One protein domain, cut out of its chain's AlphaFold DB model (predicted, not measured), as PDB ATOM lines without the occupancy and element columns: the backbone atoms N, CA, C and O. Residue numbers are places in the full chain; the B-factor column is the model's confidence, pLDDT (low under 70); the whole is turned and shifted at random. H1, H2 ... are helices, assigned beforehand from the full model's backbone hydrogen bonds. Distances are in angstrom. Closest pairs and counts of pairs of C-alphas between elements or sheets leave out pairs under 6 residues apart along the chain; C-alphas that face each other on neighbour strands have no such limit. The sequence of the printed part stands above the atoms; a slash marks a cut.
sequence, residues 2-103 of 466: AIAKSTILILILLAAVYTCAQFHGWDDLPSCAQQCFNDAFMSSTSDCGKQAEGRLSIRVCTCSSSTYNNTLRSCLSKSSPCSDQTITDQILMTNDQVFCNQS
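This is residues 2 to 103 of the 466 residues of an uncharacterized protein of Cladophialophora bantiana CBS 173.52 (UniProt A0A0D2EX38). A small body of three helices has a fourth helix, H1, sticking out from it as a free arm at one end, and a long loop, residues 45 to 65, reaching to the other end. In the body H2 and H3 lie side by side as a helical hairpin, and H4 slants away from the end of H3 at Leu 76. The arm of residues 2 to 19 makes much of the length: the C-alphas span 73 by 26 by 21 A, and the body without the arm 42 by 23 by 19 A. The printed part has 102 residues with four named helices, in the order H1, H2, H3, H4, and no named strand; the class is all helix. The whole is only just loose, close to extended, with a radius of gyration of the C-alphas of 18.7 A.

H1, residues 2 to 17, touches no helix, and residues 2 to 19 stand free. H2, residues 31 to 44, touches H3, residues 66 to 76; their closest C-alphas, those of Ala 40 and Leu 72, are 5.0 A apart. The two form a helical hairpin and run opposite ways at a shallow tilt of 28 degrees. Between them, residues 50 to 51 pair with residues 58 to 59, antiparallel, in a stretch with no named strand. H4, residues 85 to 100, only just touches H3, with 3 pairs of C-alphas within 8 A, and does so with residues 88 to 92 alone. The closest C-alphas of H3 and H4 are those of Leu 76 and Thr 88, 6.2 A apart; this helical hairpin runs opposite ways at a steep tilt of 42 degrees. H2 and H4 are close but not clearly touching, with Ala 33 and Ile 91 closest, their C-alphas 7.6 A apart. Every O i to N i+4 pair is within hydrogen-bond range in H2 and H3; in H1 and in H4 it is 11 of 12.

H1 begins at C-alpha 2, (148.706, 140.393, 124.448), and measures 23.8 A from first to last C-alpha. H2 measures 19.9 A, beginning at C-alpha 31, (119.901, 142.809, 160.094), and H3 15.3 A. H4 measures 20.6 A, has a kink of 29 degrees near residue 94, and ends at C-alpha 100, (133.128, 150.323, 171.567).

The C-alphas farthest apart, those of Ala 2 and Arg 55, are 74.0 A apart. The printed part has no cut. The links H1 to H2 and H2 to H3 are long, with 13 and 21 residues; H3 to H4 is short. The mean pLDDT of the printed part is 75.7, and it is under 70 at residues 2 to 3, 15 to 21, 45 to 63 and 97 to 103.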
ATOM      1  N   ALA A   2     149.941 141.095 124.037       64.38
ATOM      2  CA  ALA A   2     148.706 140.393 124.448       64.38
ATOM      3  C   ALA A   2     148.732 139.843 125.896       64.38
ATOM      4  O   ALA A   2     147.758 139.996 126.625       64.38
ATOM      5  N   ILE A   3     149.865 139.276 126.331       68.81
ATOM      6  CA  ILE A   3     150.019 138.657 127.660       68.81
ATOM      7  C   ILE A   3     149.853 139.686 128.799       68.81
ATOM      8  O   ILE A   3     149.130 139.423 129.754       68.81
ATOM      9  N   ALA A   4     150.429 140.887 128.654       72.94
ATOM     10  CA  ALA A   4     150.375 141.945 129.671       72.94
ATOM     11  C   ALA A   4     148.955 142.484 129.935       72.94
ATOM     12  O   ALA A   4     148.642 142.895 131.049       72.94
ATOM     13  N   LYS A   5     148.055 142.448 128.938       75.25
ATOM     14  CA  LYS A   5     146.646 142.827 129.150       75.25
ATOM     15  C   LYS A   5     145.877 141.801 129.990       75.25
ATOM     16  O   LYS A   5     144.944 142.183 130.687       75.25
ATOM     17  N   SER A   6     146.267 140.525 129.938       80.50
ATOM     18  CA  SER A   6     145.602 139.454 130.689       80.50
ATOM     19  C   SER A   6     145.940 139.515 132.183       80.50
ATOM     20  O   SER A   6     145.047 139.468 133.027       80.50
ATOM     21  N   THR A   7     147.218 139.713 132.526       82.31
ATOM     22  CA  THR A   7     147.671 139.808 133.925       82.31
ATOM     23  C   THR A   7     147.099 141.022 134.656       82.31
ATOM     24  O   THR A   7     146.689 140.889 135.807       82.31
ATOM     25  N   ILE A   8     146.995 142.179 133.993       84.12
ATOM     26  CA  ILE A   8     146.369 143.381 134.576       84.12
ATOM     27  C   ILE A   8     144.885 143.133 134.889       84.12
ATOM     28  O   ILE A   8     144.416 143.497 135.964       84.12
ATOM     29  N   LEU A   9     144.146 142.476 133.989       82.56
ATOM     30  CA  LEU A   9     142.715 142.222 134.181       82.56
ATOM     31  C   LEU A   9     142.453 141.192 135.297       82.56
ATOM     32  O   LEU A   9     141.507 141.348 136.065       82.56
ATOM     33  N   ILE A  10     143.339 140.200 135.449       84.75
ATOM     34  CA  ILE A  10     143.328 139.249 136.573       84.75
ATOM     35  C   ILE A  10     143.621 139.955 137.908       84.75
ATOM     36  O   ILE A  10     142.908 139.719 138.880       84.75
ATOM     37  N   LEU A  11     144.614 140.853 137.961       81.19
ATOM     38  CA  LEU A  11     144.928 141.624 139.172       81.19
ATOM     39  C   LEU A  11     143.786 142.562 139.588       81.19
ATOM     40  O   LEU A  11     143.483 142.652 140.775       81.19
ATOM     41  N   ILE A  12     143.113 143.208 138.631       80.38
ATOM     42  CA  ILE A  12     141.942 144.057 138.910       80.38
ATOM     43  C   ILE A  12     140.768 143.219 139.440       80.38
ATOM     44  O   ILE A  12     140.113 143.638 140.389       80.38
ATOM     45  N   LEU A  13     140.526 142.023 138.889       77.44
ATOM     46  CA  LEU A  13     139.498 141.109 139.403       77.44
ATOM     47  C   LEU A  13     139.822 140.602 140.818       77.44
ATOM     48  O   LEU A  13     138.941 140.593 141.671       77.44
ATOM     49  N   LEU A  14     141.078 140.241 141.096       75.25
ATOM     50  CA  LEU A  14     141.523 139.856 142.443       75.25
ATOM     51  C   LEU A  14     141.372 141.006 143.448       75.25
ATOM     52  O   LEU A  14     140.877 140.781 144.549       75.25
ATOM     53  N   ALA A  15     141.727 142.236 143.066       65.25
ATOM     54  CA  ALA A  15     141.545 143.415 143.912       65.25
ATOM     55  C   ALA A  15     140.060 143.738 144.166       65.25
ATOM     56  O   ALA A  15     139.695 144.081 145.288       65.25
ATOM     57  N   ALA A  16     139.195 143.575 143.159       60.25
ATOM     58  CA  ALA A  16     137.752 143.795 143.287       60.25
ATOM     59  C   ALA A  16     137.048 142.745 144.167       60.25
ATOM     60  O   ALA A  16     136.036 143.055 144.785       60.25
ATOM     61  N   VAL A  17     137.580 141.520 144.257       57.25
ATOM     62  CA  VAL A  17     137.076 140.478 145.177       57.25
ATOM     63  C   VAL A  17     137.591 140.683 146.612       57.25
ATOM     64  O   VAL A  17     136.970 140.206 147.558       57.25
ATOM     65  N   TYR A  18     138.681 141.434 146.799       51.75
ATOM     66  CA  TYR A  18     139.280 141.733 148.108       51.75
ATOM     67  C   TYR A  18     138.774 143.024 148.776       51.75
ATOM     68  O   TYR A  18     139.374 143.497 149.744       51.75
ATOM     69  N   THR A  19     137.652 143.591 148.324       52.41
ATOM     70  CA  THR A  19     136.969 144.650 149.077       52.41
ATOM     71  C   THR A  19     136.310 144.056 150.323       52.41
ATOM     72  O   THR A  19     135.154 143.633 150.280       52.41
ATOM     73  N   CYS A  20     137.038 144.021 151.444       56.84
ATOM     74  CA  CYS A  20     136.439 143.792 152.758       56.84
ATOM     75  C   CYS A  20     135.267 144.763 152.946       56.84
ATOM     76  O   CYS A  20     135.430 145.962 152.704       56.84
ATOM     77  N   ALA A  21     134.111 144.262 153.384       59.81
ATOM     78  CA  ALA A  21     132.973 145.116 153.686       59.81
ATOM     79  C   ALA A  21     133.345 146.017 154.872       59.81
ATOM     80  O   ALA A  21     133.490 145.552 156.001       59.81
ATOM     81  N   GLN A  22     133.558 147.306 154.605       70.06
ATOM     82  CA  GLN A  22     133.741 148.300 155.655       70.06
ATOM     83  C   GLN A  22     132.363 148.806 156.067       70.06
ATOM     84  O   GLN A  22     131.700 149.517 155.316       70.06
ATOM     85  N   PHE A  23     131.936 148.407 157.259       78.50
ATOM     86  CA  PHE A  23     130.752 148.949 157.910       78.50
ATOM     87  C   PHE A  23     131.144 150.284 158.562       78.50
ATOM     88  O   PHE A  23     131.998 150.305 159.452       78.50
ATOM     89  N   HIS A  24     130.573 151.395 158.098       74.88
ATOM     90  CA  HIS A  24     130.888 152.741 158.585       74.88
ATOM     91  C   HIS A  24     129.912 153.219 159.671       74.88
ATOM     92  O   HIS A  24     130.273 154.077 160.476       74.88
ATOM     93  N   GLY A  25     128.708 152.645 159.735       75.31
ATOM     94  CA  GLY A  25     127.720 152.905 160.780       75.31
ATOM     95  C   GLY A  25     126.823 151.706 161.093       75.31
ATOM     96  O   GLY A  25     126.955 150.624 160.522       75.31
ATOM     97  N   TRP A  26     125.885 151.908 162.022       81.31
ATOM     98  CA  TRP A  26     124.910 150.886 162.425       81.31
ATOM     99  C   TRP A  26     124.020 150.428 161.261       81.31
ATOM    100  O   TRP A  26     123.726 149.242 161.136       81.31
ATOM    101  N   ASP A  27     123.630 151.360 160.391       85.75
ATOM    102  CA  ASP A  27     122.722 151.100 159.270       85.75
ATOM    103  C   ASP A  27     123.368 150.282 158.135       85.75
ATOM    104  O   ASP A  27     122.649 149.679 157.340       85.75
ATOM    105  N   ASP A  28     124.705 150.203 158.087       85.62
ATOM    106  CA  ASP A  28     125.434 149.358 157.128       85.62
ATOM    107  C   ASP A  28     125.453 147.878 157.549       85.62
ATOM    108  O   ASP A  28     125.713 146.991 156.729       85.62
ATOM    109  N   LEU A  29     125.224 147.590 158.836       87.12
ATOM    110  CA  LEU A  29     125.248 146.228 159.361       87.12
ATOM    111  C   LEU A  29     124.063 145.414 158.814       87.12
ATOM    112  O   LEU A  29     122.928 145.896 158.815       87.12
ATOM    113  N   PRO A  30     124.267 144.138 158.436       90.44
ATOM    114  CA  PRO A  30     123.153 143.268 158.083       90.44
ATOM    115  C   PRO A  30     122.218 143.090 159.288       90.44
ATOM    116  O   PRO A  30     122.660 143.052 160.438       90.44
ATOM    117  N   SER A  31     120.921 142.911 159.037       91.88
ATOM    118  CA  SER A  31     119.901 142.809 160.094       91.88
ATOM    119  C   SER A  31     120.174 141.693 161.113       91.88
ATOM    120  O   SER A  31     119.896 141.870 162.298       91.88
ATOM    121  N   CYS A  32     120.798 140.581 160.695       93.62
ATOM    122  CA  CYS A  32     121.256 139.533 161.614       93.62
ATOM    123  C   CYS A  32     122.298 140.038 162.626       93.62
ATOM    124  O   CYS A  32     122.262 139.636 163.785       93.62
ATOM    125  N   ALA A  33     123.187 140.952 162.229       92.94
ATOM    126  CA  ALA A  33     124.184 141.536 163.117       92.94
ATOM    127  C   ALA A  33     123.537 142.540 164.072       92.94
ATOM    128  O   ALA A  33     123.748 142.440 165.275       92.94
ATOM    129  N   GLN A  34     122.689 143.442 163.563       91.94
ATOM    130  CA  GLN A  34     121.935 144.399 164.386       91.94
ATOM    131  C   GLN A  34     121.096 143.692 165.466       91.94
ATOM    132  O   GLN A  34     121.057 144.129 166.617       91.94
ATOM    133  N   GLN A  35     120.452 142.572 165.123       93.19
ATOM    134  CA  GLN A  35     119.711 141.766 166.092       93.19
ATOM    135  C   GLN A  35     120.646 141.087 167.103       93.19
ATOM    136  O   GLN A  35     120.406 141.192 168.303       93.19
ATOM    137  N   CYS A  36     121.757 140.495 166.657       94.38
ATOM    138  CA  CYS A  36     122.742 139.899 167.560       94.38
ATOM    139  C   CYS A  36     123.420 140.905 168.502       94.38
ATOM    140  O   CYS A  36     123.736 140.545 169.634       94.38
ATOM    141  N   PHE A  37     123.611 142.156 168.078       90.88
ATOM    142  CA  PHE A  37     124.066 143.241 168.946       90.88
ATOM    143  C   PHE A  37     123.036 143.566 170.031       90.88
ATOM    144  O   PHE A  37     123.397 143.628 171.205       90.88
ATOM    145  N   ASN A  38     121.757 143.701 169.665       87.81
ATOM    146  CA  ASN A  38     120.678 143.916 170.632       87.81
ATOM    147  C   ASN A  38     120.563 142.753 171.632       87.81
ATOM    148  O   ASN A  38     120.487 142.996 172.835       87.81
ATOM    149  N   ASP A  39     120.617 141.502 171.167       89.44
ATOM    150  CA  ASP A  39     120.551 140.315 172.030       89.44
ATOM    151  C   ASP A  39     121.773 140.222 172.963       89.44
ATOM    152  O   ASP A  39     121.628 139.981 174.166       89.44
ATOM    153  N   ALA A  40     122.980 140.474 172.442       89.19
ATOM    154  CA  ALA A  40     124.206 140.496 173.237       89.19
ATOM    155  C   ALA A  40     124.172 141.589 174.310       89.19
ATOM    156  O   ALA A  40     124.474 141.305 175.471       89.19
ATOM    157  N   PHE A  41     123.743 142.801 173.951       82.50
ATOM    158  CA  PHE A  41     123.612 143.920 174.881       82.50
ATOM    159  C   PHE A  41     122.547 143.633 175.945       82.50
ATOM    160  O   PHE A  41     122.802 143.796 177.135       82.50
ATOM    161  N   MET A  42     121.371 143.133 175.552       82.56
ATOM    162  CA  MET A  42     120.313 142.749 176.491       82.56
ATOM    163  C   MET A  42     120.793 141.673 177.471       82.56
ATOM    164  O   MET A  42     120.547 141.801 178.673       82.56
ATOM    165  N   SER A  43     121.554 140.680 176.993       84.19
ATOM    166  CA  SER A  43     122.164 139.650 177.845       84.19
ATOM    167  C   SER A  43     123.215 140.206 178.814       84.19
ATOM    168  O   SER A  43     123.301 139.730 179.942       84.19
ATOM    169  N   SER A  44     123.981 141.228 178.414       76.62
ATOM    170  CA  SER A  44     125.030 141.823 179.249       76.62
ATOM    171  C   SER A  44     124.518 142.903 180.206       76.62
ATOM    172  O   SER A  44     125.263 143.309 181.096       76.62
ATOM    173  N   THR A  45     123.250 143.336 180.113       67.44
ATOM    174  CA  THR A  45     122.677 144.359 181.017       67.44
ATOM    175  C   THR A  45     122.742 144.006 182.510       67.44
ATOM    176  O   THR A  45     122.619 144.912 183.341       67.44
ATOM    177  N   SER A  46     122.942 142.738 182.889       66.69
ATOM    178  CA  SER A  46     123.249 142.347 184.275       66.69
ATOM    179  C   SER A  46     124.589 142.911 184.752       66.69
ATOM    180  O   SER A  46     124.675 143.403 185.878       66.69
ATOM    181  N   ASP A  47     125.586 142.889 183.870       62.81
ATOM    182  CA  ASP A  47     126.998 143.160 184.147       62.81
ATOM    183  C   ASP A  47     127.361 144.622 183.844       62.81
ATOM    184  O   ASP A  47     128.341 145.151 184.368       62.81
ATOM    185  N   CYS A  48     126.560 145.302 183.017       62.47
ATOM    186  CA  CYS A  48     126.756 146.714 182.715       62.47
ATOM    187  C   CYS A  48     126.543 147.583 183.955       62.47
ATOM    188  O   CYS A  48     125.441 147.634 184.527       62.47
ATOM    189  N   GLY A  49     127.603 148.308 184.322       53.88
ATOM    190  CA  GLY A  49     127.625 149.213 185.460       53.88
ATOM    191  C   GLY A  49     126.447 150.183 185.430       53.88
ATOM    192  O   GLY A  49     126.193 150.867 184.437       53.88
ATOM    193  N   LYS A  50     125.710 150.250 186.542       52.50
ATOM    194  CA  LYS A  50     124.702 151.291 186.746       52.50
ATOM    195  C   LYS A  50     125.434 152.602 187.013       52.50
ATOM    196  O   LYS A  50     125.893 152.815 188.135       52.50
ATOM    197  N   GLN A  51     125.532 153.475 186.014       48.81
ATOM    198  CA  GLN A  51     126.029 154.825 186.236       48.81
ATOM    199  C   GLN A  51     124.890 155.639 186.855       48.81
ATOM    200  O   GLN A  51     123.911 156.002 186.206       48.81
ATOM    201  N   ALA A  52     124.967 155.824 188.171       43.53
ATOM    202  CA  ALA A  52     123.903 156.417 188.971       43.53
ATOM    203  C   ALA A  52     123.934 157.956 188.919       43.53
ATOM    204  O   ALA A  52     124.161 158.612 189.934       43.53
ATOM    205  N   GLU A  53     123.678 158.537 187.745       44.94
ATOM    206  CA  GLU A  53     123.519 159.988 187.579       44.94
ATOM    207  C   GLU A  53     122.036 160.392 187.538       44.94
ATOM    208  O   GLU A  53     121.394 160.532 186.499       44.94
ATOM    209  N   GLY A  54     121.473 160.605 188.730       52.09
ATOM    210  CA  GLY A  54     120.119 161.133 188.901       52.09
ATOM    211  C   GLY A  54     118.994 160.124 188.628       52.09
ATOM    212  O   GLY A  54     119.168 158.910 188.702       52.09
ATOM    213  N   ARG A  55     117.784 160.637 188.356       48.72
ATOM    214  CA  ARG A  55     116.555 159.827 188.176       48.72
ATOM    215  C   ARG A  55     116.520 158.993 186.883       48.72
ATOM    216  O   ARG A  55     115.542 158.286 186.658       48.72
ATOM    217  N   LEU A  56     117.556 159.066 186.050       48.97
ATOM    218  CA  LEU A  56     117.703 158.300 184.817       48.97
ATOM    219  C   LEU A  56     118.923 157.389 184.971       48.97
ATOM    220  O   LEU A  56     120.055 157.824 184.816       48.97
ATOM    221  N   SER A  57     118.692 156.116 185.302       46.53
ATOM    222  CA  SER A  57     119.767 155.124 185.424       46.53
ATOM    223  C   SER A  57     120.275 154.720 184.038       46.53
ATOM    224  O   SER A  57     119.897 153.666 183.523       46.53
ATOM    225  N   ILE A  58     121.151 155.535 183.452       53.00
ATOM    226  CA  ILE A  58     121.889 155.173 182.242       53.00
ATOM    227  C   ILE A  58     122.818 154.002 182.596       53.00
ATOM    228  O   ILE A  58     123.592 154.050 183.554       53.00
ATOM    229  N   ARG A  59     122.705 152.901 181.849       53.28
ATOM    230  CA  ARG A  59     123.651 151.784 181.932       53.28
ATOM    231  C   ARG A  59     124.647 151.930 180.800       53.28
ATOM    232  O   ARG A  59     124.295 151.680 179.651       53.28
ATOM    233  N   VAL A  60     125.877 152.295 181.137       56.59
ATOM    234  CA  VAL A  60     126.983 152.251 180.182       56.59
ATOM    235  C   VAL A  60     127.492 150.813 180.144       56.59
ATOM    236  O   VAL A  60     128.125 150.327 181.081       56.59
ATOM    237  N   CYS A  61     127.156 150.102 179.070       56.88
ATOM    238  CA  CYS A  61     127.734 148.798 178.781       56.88
ATOM    239  C   CYS A  61     129.077 148.991 178.084       56.88
ATOM    240  O   CYS A  61     129.126 149.319 176.902       56.88
ATOM    241  N   THR A  62     130.174 148.752 178.796       63.12
ATOM    242  CA  THR A  62     131.485 148.652 178.158       63.12
ATOM    243  C   THR A  62     131.589 147.316 177.418       63.12
ATOM    244  O   THR A  62     131.462 146.241 178.011       63.12
ATOM    245  N   CYS A  63     131.863 147.356 176.111       69.12
ATOM    246  CA  CYS A  63     132.007 146.146 175.288       69.12
ATOM    247  C   CYS A  63     133.155 145.217 175.718       69.12
ATOM    248  O   CYS A  63     133.249 144.088 175.248       69.12
ATOM    249  N   SER A  64     134.023 145.675 176.624       70.62
ATOM    250  CA  SER A  64     135.066 144.872 177.262       70.62
ATOM    251  C   SER A  64     134.526 143.705 178.099       70.62
ATOM    252  O   SER A  64     135.314 142.864 178.531       70.62
ATOM    253  N   SER A  65     133.214 143.635 178.365       79.44
ATOM    254  CA  SER A  65     132.609 142.465 179.007       79.44
ATOM    255  C   SER A  65     132.783 141.210 178.142       79.44
ATOM    256  O   SER A  65     132.293 141.125 177.013       79.44
ATOM    257  N   SER A  66     133.442 140.194 178.701       83.06
ATOM    258  CA  SER A  66     133.568 138.878 178.070       83.06
ATOM    259  C   SER A  66     132.204 138.214 177.852       83.06
ATOM    260  O   SER A  66     132.036 137.508 176.859       83.06
ATOM    261  N   THR A  67     131.215 138.488 178.714       84.69
ATOM    262  CA  THR A  67     129.818 138.056 178.547       84.69
ATOM    263  C   THR A  67     129.238 138.588 177.236       84.69
ATOM    264  O   THR A  67     128.767 137.805 176.415       84.69
ATOM    265  N   TYR A  68     129.351 139.901 176.994       85.88
ATOM    266  CA  TYR A  68     128.851 140.555 175.777       85.88
ATOM    267  C   TYR A  68     129.478 139.958 174.510       85.88
ATOM    268  O   TYR A  68     128.760 139.495 173.624       85.88
ATOM    269  N   ASN A  69     130.813 139.891 174.456       87.50
ATOM    270  CA  ASN A  69     131.526 139.384 173.281       87.50
ATOM    271  C   ASN A  69     131.249 137.889 173.013       87.50
ATOM    272  O   ASN A  69     131.138 137.473 171.857       87.50
ATOM    273  N   ASN A  70     131.069 137.080 174.063       90.62
ATOM    274  CA  ASN A  70     130.690 135.674 173.919       90.62
ATOM    275  C   ASN A  70     129.243 135.506 173.426       90.62
ATOM    276  O   ASN A  70     129.014 134.686 172.531       90.62
ATOM    277  N   THR A  71     128.276 136.282 173.936       91.69
ATOM    278  CA  THR A  71     126.895 136.242 173.425       91.69
ATOM    279  C   THR A  71     126.836 136.706 171.972       91.69
ATOM    280  O   THR A  71     126.241 136.017 171.144       91.69
ATOM    281  N   LEU A  72     127.509 137.813 171.637       92.81
ATOM    282  CA  LEU A  72     127.560 138.360 170.280       92.81
ATOM    283  C   LEU A  72     128.111 137.330 169.284       92.81
ATOM    284  O   LEU A  72     127.440 136.996 168.309       92.81
ATOM    285  N   ARG A  73     129.276 136.736 169.576       93.00
ATOM    286  CA  ARG A  73     129.867 135.675 168.744       93.00
ATOM    287  C   ARG A  73     128.971 134.429 168.668       93.00
ATOM    288  O   ARG A  73     128.859 133.824 167.600       93.00
ATOM    289  N   SER A  74     128.304 134.043 169.762       94.94
ATOM    290  CA  SER A  74     127.369 132.905 169.765       94.94
ATOM    291  C   SER A  74     126.110 133.167 168.936       94.94
ATOM    292  O   SER A  74     125.573 132.232 168.348       94.94
ATOM    293  N   CYS A  75     125.639 134.413 168.871       95.81
ATOM    294  CA  CYS A  75     124.508 134.789 168.032       95.81
ATOM    295  C   CYS A  75     124.910 134.879 166.554       95.81
ATOM    296  O   CYS A  75     124.266 134.248 165.718       95.81
ATOM    297  N   LEU A  76     126.009 135.573 166.227       95.44
ATOM    298  CA  LEU A  76     126.485 135.719 164.844       95.44
ATOM    299  C   LEU A  76     126.725 134.350 164.188       95.44
ATOM    300  O   LEU A  76     126.193 134.088 163.114       95.44
ATOM    301  N   SER A  77     127.400 133.430 164.887       95.38
ATOM    302  CA  SER A  77     127.655 132.060 164.401       95.38
ATOM    303  C   SER A  77     126.402 131.195 164.192       95.38
ATOM    304  O   SER A  77     126.469 130.208 163.461       95.38
ATOM    305  N   LYS A  78     125.255 131.545 164.793       95.12
ATOM    306  CA  LYS A  78     123.968 130.840 164.613       95.12
ATOM    307  C   LYS A  78     123.058 131.494 163.572       95.12
ATOM    308  O   LYS A  78     122.186 130.823 163.023       95.12
ATOM    309  N   SER A  79     123.240 132.784 163.309       93.44
ATOM    310  CA  SER A  79     122.334 133.589 162.491       93.44
ATOM    311  C   SER A  79     122.828 133.683 161.050       93.44
ATOM    312  O   SER A  79     123.717 134.468 160.746       93.44
ATOM    313  N   SER A  80     122.236 132.926 160.128       91.94
ATOM    314  CA  SER A  80     122.500 133.102 158.689       91.94
ATOM    315  C   SER A  80     121.927 134.445 158.189       91.94
ATOM    316  O   SER A  80     120.807 134.783 158.580       91.94
ATOM    317  N   PRO A  81     122.630 135.226 157.340       85.94
ATOM    318  CA  PRO A  81     123.938 134.956 156.719       85.94
ATOM    319  C   PRO A  81     125.170 135.358 157.555       85.94
ATOM    320  O   PRO A  81     126.292 135.093 157.134       85.94
ATOM    321  N   CYS A  82     124.997 135.978 158.727       89.31
ATOM    322  CA  CYS A  82     126.095 136.402 159.610       89.31
ATOM    323  C   CYS A  82     127.003 135.253 160.101       89.31
ATOM    324  O   CYS A  82     128.113 135.518 160.559       89.31
ATOM    325  N   SER A  83     126.565 133.995 159.976       90.81
ATOM    326  CA  SER A  83     127.311 132.793 160.364       90.81
ATOM    327  C   SER A  83     128.567 132.505 159.530       90.81
ATOM    328  O   SER A  83     129.312 131.590 159.876       90.81
ATOM    329  N   ASP A  84     128.817 133.235 158.437       90.50
ATOM    330  CA  ASP A  84     130.126 133.206 157.775       90.50
ATOM    331  C   ASP A  84     131.188 133.771 158.728       90.50
ATOM    332  O   ASP A  84     131.064 134.886 159.243       90.50
ATOM    333  N   GLN A  85     132.244 132.996 158.969       86.00
ATOM    334  CA  GLN A  85     133.285 133.363 159.921       86.00
ATOM    335  C   GLN A  85     134.042 134.632 159.501       86.00
ATOM    336  O   GLN A  85     134.392 135.444 160.354       86.00
ATOM    337  N   THR A  86     134.195 134.870 158.196       86.50
ATOM    338  CA  THR A  86     134.809 136.085 157.638       86.50
ATOM    339  C   THR A  86     133.980 137.327 157.963       86.50
ATOM    340  O   THR A  86     134.527 138.371 158.316       86.50
ATOM    341  N   ILE A  87     132.651 137.203 157.870       83.88
ATOM    342  CA  ILE A  87     131.699 138.276 158.181       83.88
ATOM    343  C   ILE A  87     131.634 138.488 159.698       83.88
ATOM    344  O   ILE A  87     131.694 139.627 160.155       83.88
ATOM    345  N   THR A  88     131.587 137.409 160.487       88.06
ATOM    346  CA  THR A  88     131.641 137.468 161.957       88.06
ATOM    347  C   THR A  88     132.898 138.194 162.442       88.06
ATOM    348  O   THR A  88     132.787 139.110 163.254       88.06
ATOM    349  N   ASP A  89     134.082 137.845 161.934       85.31
ATOM    350  CA  ASP A  89     135.339 138.465 162.368       85.31
ATOM    351  C   ASP A  89     135.448 139.936 161.916       85.31
ATOM    352  O   ASP A  89     135.938 140.772 162.679       85.31
ATOM    353  N   GLN A  90     134.919 140.298 160.736       84.31
ATOM    354  CA  GLN A  90     134.790 141.704 160.319       84.31
ATOM    355  C   GLN A  90     133.849 142.492 161.242       84.31
ATOM    356  O   GLN A  90     134.235 143.554 161.723       84.31
ATOM    357  N   ILE A  91     132.664 141.958 161.560       85.56
ATOM    358  CA  ILE A  91     131.702 142.598 162.474       85.56
ATOM    359  C   ILE A  91     132.296 142.763 163.879       85.56
ATOM    360  O   ILE A  91     132.100 143.808 164.494       85.56
ATOM    361  N   LEU A  92     133.040 141.775 164.388       85.25
ATOM    362  CA  LEU A  92     133.693 141.862 165.699       85.25
ATOM    363  C   LEU A  92     134.821 142.910 165.717       85.25
ATOM    364  O   LEU A  92     134.917 143.676 166.672       85.25
ATOM    365  N   MET A  93     135.622 143.027 164.651       80.81
ATOM    366  CA  MET A  93     136.593 144.127 164.533       80.81
ATOM    367  C   MET A  93     135.907 145.500 164.438       80.81
ATOM    368  O   MET A  93     136.364 146.456 165.067       80.81
ATOM    369  N   THR A  94     134.802 145.613 163.692       77.25
ATOM    370  CA  THR A  94     134.013 146.853 163.615       77.25
ATOM    371  C   THR A  94     133.368 147.195 164.959       77.25
ATOM    372  O   THR A  94     133.381 148.363 165.336       77.25
ATOM    373  N   ASN A  95     132.851 146.212 165.707       76.00
ATOM    374  CA  ASN A  95     132.360 146.393 167.078       76.00
ATOM    375  C   ASN A  95     133.415 147.110 167.921       76.00
ATOM    376  O   ASN A  95     133.180 148.223 168.394       76.00
ATOM    377  N   ASP A  96     134.603 146.514 168.013       72.19
ATOM    378  CA  ASP A  96     135.677 147.036 168.848       72.19
ATOM    379  C   ASP A  96     136.107 148.449 168.411       72.19
ATOM    380  O   ASP A  96     136.305 149.307 169.266       72.19
ATOM    381  N   GLN A  97     136.176 148.745 167.106       65.62
ATOM    382  CA  GLN A  97     136.636 150.051 166.603       65.62
ATOM    383  C   GLN A  97     135.571 151.163 166.588       65.62
ATOM    384  O   GLN A  97     135.885 152.306 166.928       65.62
ATOM    385  N   VAL A  98     134.340 150.858 166.170       66.25
ATOM    386  CA  VAL A  98     133.286 151.849 165.876       66.25
ATOM    387  C   VAL A  98     132.289 151.966 167.019       66.25
ATOM    388  O   VAL A  98     131.928 153.077 167.393       66.25
ATOM    389  N   PHE A  99     131.857 150.839 167.586       65.44
ATOM    390  CA  PHE A  99     130.780 150.816 168.580       65.44
ATOM    391  C   PHE A  99     131.285 150.882 170.026       65.44
ATOM    392  O   PHE A  99     130.526 151.241 170.923       65.44
ATOM    393  N   CYS A 100     132.562 150.550 170.240       68.19
ATOM    394  CA  CYS A 100     133.128 150.323 171.567       68.19
ATOM    395  C   CYS A 100     134.333 151.210 171.906       68.19
ATOM    396  O   CYS A 100     134.470 151.627 173.055       68.19
ATOM    397  N   ASN A 101     135.218 151.484 170.939       56.97
ATOM    398  CA  ASN A 101     136.368 152.378 171.124       56.97
ATOM    399  C   ASN A 101     136.014 153.852 170.876       56.97
ATOM    400  O   ASN A 101     136.579 154.736 171.518       56.97
ATOM    401  N   GLN A 102     135.041 154.138 170.006       48.78
ATOM    402  CA  GLN A 102     134.269 155.364 170.188       48.78
ATOM    403  C   GLN A 102     133.294 155.104 171.331       48.78
ATOM    404  O   GLN A 102     132.531 154.140 171.279       48.78
ATOM    405  N   SER A 103     133.334 155.952 172.357       41.22
ATOM    406  CA  SER A 103     132.408 155.907 173.485       41.22
ATOM    407  C   SER A 103     131.003 156.257 173.001       41.22
ATOM    408  O   SER A 103     130.567 157.404 173.093       41.22
TER     409      SER A 103